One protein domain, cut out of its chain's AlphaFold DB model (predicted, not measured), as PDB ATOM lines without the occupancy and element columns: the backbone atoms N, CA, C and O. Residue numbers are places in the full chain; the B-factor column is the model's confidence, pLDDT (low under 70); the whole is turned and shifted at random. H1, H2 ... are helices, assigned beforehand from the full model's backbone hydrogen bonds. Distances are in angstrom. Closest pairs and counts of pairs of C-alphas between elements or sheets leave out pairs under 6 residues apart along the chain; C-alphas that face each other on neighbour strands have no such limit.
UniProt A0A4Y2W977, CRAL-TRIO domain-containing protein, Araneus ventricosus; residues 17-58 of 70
ATOM      1  N   HIS A  17     -14.968   5.003  32.978       89.44
ATOM      2  CA  HIS A  17     -15.516   4.531  31.712       89.44
ATOM      3  C   HIS A  17     -16.874   3.873  31.966       89.44
ATOM      4  O   HIS A  17     -17.017   3.041  32.859       89.44
ATOM      5  N   ILE A  18     -17.891   4.288  31.210       89.94
ATOM      6  CA  ILE A  18     -19.238   3.717  31.280       89.94
ATOM      7  C   ILE A  18     -19.470   2.983  29.969       89.94
ATOM      8  O   ILE A  18     -19.567   3.617  28.921       89.94
ATOM      9  N   HIS A  19     -19.551   1.663  30.060       90.75
ATOM     10  CA  HIS A  19     -19.772   0.774  28.927       90.75
ATOM     11  C   HIS A  19     -21.261   0.505  28.727       90.75
ATOM     12  O   HIS A  19     -22.022   0.466  29.700       90.75
ATOM     13  N   SER A  20     -21.681   0.330  27.473       90.88
ATOM     14  CA  SER A  20     -23.081   0.007  27.149       90.88
ATOM     15  C   SER A  20     -23.336  -1.503  27.161       90.88
ATOM     16  O   SER A  20     -24.454  -1.934  27.440       90.88
ATOM     17  N   SER A  21     -22.295  -2.295  26.894       90.75
ATOM     18  CA  SER A  21     -22.289  -3.759  26.969       90.75
ATOM     19  C   SER A  21     -21.137  -4.272  27.835       90.75
ATOM     20  O   SER A  21     -20.102  -3.627  27.979       90.75
ATOM     21  N   VAL A  22     -21.308  -5.477  28.376       86.94
ATOM     22  CA  VAL A  22     -20.254  -6.229  29.068       86.94
ATOM     23  C   VAL A  22     -19.132  -6.630  28.109       86.94
ATOM     24  O   VAL A  22     -17.982  -6.686  28.526       86.94
ATOM     25  N   ASP A  23     -19.437  -6.850  26.828       90.50
ATOM     26  CA  ASP A  23     -18.432  -7.261  25.842       90.50
ATOM     27  C   ASP A  23     -17.325  -6.214  25.656       90.50
ATOM     28  O   ASP A  23     -16.169  -6.576  25.457       90.50
ATOM     29  N   GLU A  24     -17.656  -4.929  25.816       93.38
ATOM     30  CA  GLU A  24     -16.694  -3.818  25.756       93.38
ATOM     31  C   GLU A  24     -15.631  -3.903  26.864       93.38
ATOM     32  O   GLU A  24     -14.542  -3.357  26.718       93.38
ATOM     33  N   LEU A  25     -15.898  -4.607  27.974       92.12
ATOM     34  CA  LEU A  25     -14.889  -4.823  29.020       92.12
ATOM     35  C   LEU A  25     -13.744  -5.708  28.525       92.12
ATOM     36  O   LEU A  25     -12.628  -5.590  29.036       92.12
ATOM     37  N   PHE A  26     -13.995  -6.577  27.540       93.25
ATOM     38  CA  PHE A  26     -12.979  -7.486  27.010       93.25
ATOM     39  C   PHE A  26     -11.939  -6.791  26.126       93.25
ATOM     40  O   PHE A  26     -10.869  -7.358  25.910       93.25
ATOM     41  N   ASP A  27     -12.207  -5.557  25.692       94.31
ATOM     42  CA  ASP A  27     -11.225  -4.711  25.009       94.31
ATOM     43  C   ASP A  27     -10.138  -4.201  25.975       94.31
ATOM     44  O   ASP A  27      -9.033  -3.855  25.554       94.31
ATOM     45  N   TYR A  28     -10.433  -4.182  27.281       93.75
ATOM     46  CA  TYR A  28      -9.545  -3.665  28.329       93.75
ATOM     47  C   TYR A  28      -9.010  -4.758  29.258       93.75
ATOM     48  O   TYR A  28      -7.885  -4.654  29.750       93.75
ATOM     49  N   PHE A  29      -9.798  -5.806  29.505       93.25
ATOM     50  CA  PHE A  29      -9.457  -6.883  30.427       93.25
ATOM     51  C   PHE A  29      -9.586  -8.252  29.753       93.25
ATOM     52  O   PHE A  29     -10.590  -8.533  29.101       93.25
ATOM     53  N   PRO A  30      -8.624  -9.170  29.949       94.94
ATOM     54  CA  PRO A  30      -8.757 -10.521  29.423       94.94
ATOM     55  C   PRO A  30      -9.933 -11.247  30.091       94.94
ATOM     56  O   PRO A  30     -10.171 -11.098  31.292       94.94
ATOM     57  N   LYS A  31     -10.621 -12.123  29.343       93.12
ATOM     58  CA  LYS A  31     -11.757 -12.914  29.862       93.12
ATOM     59  C   LYS A  31     -11.418 -13.703  31.129       93.12
ATOM     60  O   LYS A  31     -12.281 -13.884  31.978       93.12
ATOM     61  N   SER A  32     -10.171 -14.142  31.287       93.81
ATOM     62  CA  SER A  32      -9.689 -14.859  32.476       93.81
ATOM     63  C   SER A  32      -9.697 -14.033  33.765       93.81
ATOM     64  O   SER A  32      -9.662 -14.620  34.840       93.81
ATOM     65  N   ALA A  33      -9.739 -12.703  33.678       91.50
ATOM     66  CA  ALA A  33      -9.790 -11.808  34.834       91.50
ATOM     67  C   ALA A  33     -11.226 -11.405  35.219       91.50
ATOM     68  O   ALA A  33     -11.438 -10.823  36.280       91.50
ATOM     69  N   ILE A  34     -12.213 -11.705  34.370       91.69
ATOM     70  CA  ILE A  34     -13.611 -11.322  34.578       91.69
ATOM     71  C   ILE A  34     -14.416 -12.532  35.074       91.69
ATOM     72  O   ILE A  34     -14.301 -13.617  34.495       91.69
ATOM     73  N   PRO A  35     -15.254 -12.380  36.118       92.50
ATOM     74  CA  PRO A  35     -16.138 -13.438  36.593       92.50
ATOM     75  C   PRO A  35     -17.009 -14.065  35.503       92.50
ATOM     76  O   PRO A  35     -17.578 -13.357  34.671       92.50
ATOM     77  N   ALA A  36     -17.219 -15.381  35.578       92.31
ATOM     78  CA  ALA A  36     -18.069 -16.115  34.632       92.31
ATOM     79  C   ALA A  36     -19.508 -15.570  34.554       92.31
ATOM     80  O   ALA A  36     -20.100 -15.512  33.479       92.31
ATOM     81  N   LYS A  37     -20.050 -15.063  35.672       90.00
ATOM     82  CA  LYS A  37     -21.376 -14.412  35.718       90.00
ATOM     83  C   LYS A  37     -21.478 -13.123  34.887       90.00
ATOM     84  O   LYS A  37     -22.581 -12.667  34.614       90.00
ATOM     85  N   TYR A  38     -20.341 -12.543  34.508       90.50
ATOM     86  CA  TYR A  38     -20.229 -11.376  33.634       90.50
ATOM     87  C   TYR A  38     -19.576 -11.753  32.289       90.50
ATOM     88  O   TYR A  38     -18.910 -10.933  31.675       90.50
ATOM     89  N   GLY A  39     -19.704 -13.006  31.839       90.06
ATOM     90  CA  GLY A  39     -19.236 -13.436  30.513       90.06
ATOM     91  C   GLY A  39     -17.729 -13.700  30.385       90.06
ATOM     92  O   GLY A  39     -17.252 -13.951  29.277       90.06
ATOM     93  N   GLY A  40     -16.973 -13.641  31.486       92.88
ATOM     94  CA  GLY A  40     -15.571 -14.058  31.523       92.88
ATOM     95  C   GLY A  40     -15.390 -15.541  31.865       92.88
ATOM     96  O   GLY A  40     -16.320 -16.337  31.775       92.88
ATOM     97  N   ASN A  41     -14.182 -15.908  32.288       94.75
ATOM     98  CA  ASN A  41     -13.794 -17.286  32.611       94.75
ATOM     99  C   ASN A  41     -13.373 -17.457  34.082       94.75
ATOM    100  O   ASN A  41     -12.999 -18.557  34.483       94.75
ATOM    101  N   LEU A  42     -13.403 -16.392  34.890       92.31
ATOM    102  CA  LEU A  42     -12.988 -16.453  36.288       92.31
ATOM    103  C   LEU A  42     -14.098 -17.082  37.143       92.31
ATOM    104  O   LEU A  42     -15.185 -16.519  37.296       92.31
ATOM    105  N   THR A  43     -13.834 -18.259  37.699       87.94
ATOM    106  CA  THR A  43     -14.794 -19.004  38.528       87.94
ATOM    107  C   THR A  43     -14.517 -18.849  40.019       87.94
ATOM    108  O   THR A  43     -15.453 -18.664  40.789       87.94
ATOM    109  N   ASP A  44     -13.244 -18.863  40.414       82.56
ATOM    110  CA  ASP A  44     -12.810 -18.807  41.810       82.56
ATOM    111  C   ASP A  44     -12.220 -17.429  42.150       82.56
ATOM    112  O   ASP A  44     -11.019 -17.188  42.058       82.56
ATOM    113  N   TYR A  45     -13.107 -16.478  42.443       79.31
ATOM    114  CA  TYR A  45     -12.755 -15.093  42.796       79.31
ATOM    115  C   TYR A  45     -13.360 -14.640  44.124       79.31
ATOM    116  O   TYR A  45     -13.183 -13.492  44.534       79.31
ATOM    117  N   TYR A  46     -14.117 -15.514  44.785       81.19
ATOM    118  CA  TYR A  46     -14.784 -15.177  46.029       81.19
ATOM    119  C   TYR A  46     -13.829 -15.406  47.200       81.19
ATOM    120  O   TYR A  46     -13.771 -16.477  47.789       81.19
ATOM    121  N   MET A  47     -13.066 -14.368  47.525       83.12
ATOM    122  CA  MET A  47     -12.007 -14.406  48.534       83.12
ATOM    123  C   MET A  47     -12.532 -14.010  49.923       83.12
ATOM    124  O   MET A  47     -11.936 -13.164  50.584       83.12
ATOM    125  N   ALA A  48     -13.676 -14.558  50.348       82.38
ATOM    126  CA  ALA A  48     -14.345 -14.141  51.588       82.38
ATOM    127  C   ALA A  48     -13.455 -14.272  52.829       82.38
ATOM    128  O   ALA A  48     -13.360 -13.328  53.607       82.38
ATOM    129  N   ASP A  49     -12.738 -15.389  52.969       83.19
ATOM    130  CA  ASP A  49     -11.839 -15.604  54.108       83.19
ATOM    131  C   ASP A  49     -10.691 -14.586  54.135       83.19
ATOM    132  O   ASP A  49     -10.319 -14.077  55.194       83.19
ATOM    133  N   TRP A  50     -10.154 -14.236  52.962       83.62
ATOM    134  CA  TRP A  50      -9.130 -13.200  52.846       83.62
ATOM    135  C   TRP A  50      -9.697 -11.809  53.143       83.62
ATOM    136  O   TRP A  50      -9.071 -11.056  53.882       83.62
ATOM    137  N   LEU A  51     -10.882 -11.477  52.620       81.44
ATOM    138  CA  LEU A  51     -11.554 -10.196  52.871       81.44
ATOM    139  C   LEU A  51     -11.838 -10.005  54.361       81.44
ATOM    140  O   LEU A  51     -11.566  -8.935  54.902       81.44
ATOM    141  N   LYS A  52     -12.322 -11.054  55.029       80.62
ATOM    142  CA  LYS A  52     -12.557 -11.056  56.471       80.62
ATOM    143  C   LYS A  52     -11.265 -10.799  57.242       80.62
ATOM    144  O   LYS A  52     -11.226  -9.908  58.086       80.62
ATOM    145  N   LYS A  53     -10.187 -11.519  56.909       83.06
ATOM    146  CA  LYS A  53      -8.872 -11.324  57.536       83.06
ATOM    147  C   LYS A  53      -8.322  -9.911  57.300       83.06
ATOM    148  O   LYS A  53      -7.885  -9.266  58.245       83.06
ATOM    149  N   ALA A  54      -8.384  -9.408  56.068       81.25
ATOM    150  CA  ALA A  54      -7.933  -8.060  55.731       81.25
ATOM    151  C   ALA A  54      -8.731  -6.984  56.493       81.25
ATOM    152  O   ALA A  54      -8.144  -6.037  57.009       81.25
ATOM    153  N   ASN A  55     -10.050  -7.160  56.632       76.06
ATOM    154  CA  ASN A  55     -10.905  -6.275  57.429       76.06
ATOM    155  C   ASN A  55     -10.580  -6.327  58.932       76.06
ATOM    156  O   ASN A  55     -10.730  -5.324  59.627       76.06
ATOM    157  N   GLU A  56     -10.180  -7.489  59.452       75.06
ATOM    158  CA  GLU A  56      -9.776  -7.654  60.851       75.06
ATOM    159  C   GLU A  56      -8.411  -7.019  61.150       75.06
ATOM    160  O   GLU A  56      -8.238  -6.478  62.241       75.06
ATOM    161  N   GLU A  57      -7.469  -7.062  60.202       72.56
ATOM    162  CA  GLU A  57      -6.122  -6.477  60.322       72.56
ATOM    163  C   GLU A  57      -6.108  -4.955  60.120       72.56
ATOM    164  O   GLU A  57      -5.187  -4.266  60.570       72.56
ATOM    165  N   GLN A  58      -7.119  -4.407  59.443       69.81
ATOM    166  CA  GLN A  58      -7.199  -2.982  59.166       69.81
ATOM    167  C   GLN A  58      -7.732  -2.217  60.386       69.81
ATOM    168  O   GLN A  58      -8.907  -1.885  60.477       69.81
TER     169      GLN A  58
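AT A GLANCE: This is residues 17 to 58 of the 70 residues of the protein "CRAL-TRIO domain-containing protein" of Araneus ventricosus (UniProt A0A4Y2W977). This domain has little regular structure: a small body made mostly of loop, with the short helix H1 near one end, and a longer helix H2 that sticks out alone at the other. Between them the chain folds back on itself in a loop around residues 32 to 40, then runs out toward H2. The printed part has 42 residues with two named helices, H1 then H2, and no named strand; the class is all helix, with 15 residues in named elements. It is only just loose, close to extended, with a radius of gyration of the C-alphas of 13.7 A, and spans 37 by 22 by 14 A.

IN THESE COORDINATES: H1, residues 23 to 27, begins at C-alpha 23 (-18.432, -7.261, 25.842). H2, residues 48 to 57, measures 14.2 A and ends at C-alpha 57 (-6.122, -6.477, 60.322).

HOW THE PARTS SIT: H1 and H2 are apart. In H2 every O i to N i+4 pair is within hydrogen-bond range; in H1 0 of 1, against 2 of 2 O i to N i+3 pairs.

THE WHOLE: The long link, H1 to H2, has 20 residues. Residues 47 to 58 stand free. The printed part has no cut. Residue 58 has pLDDT under 70.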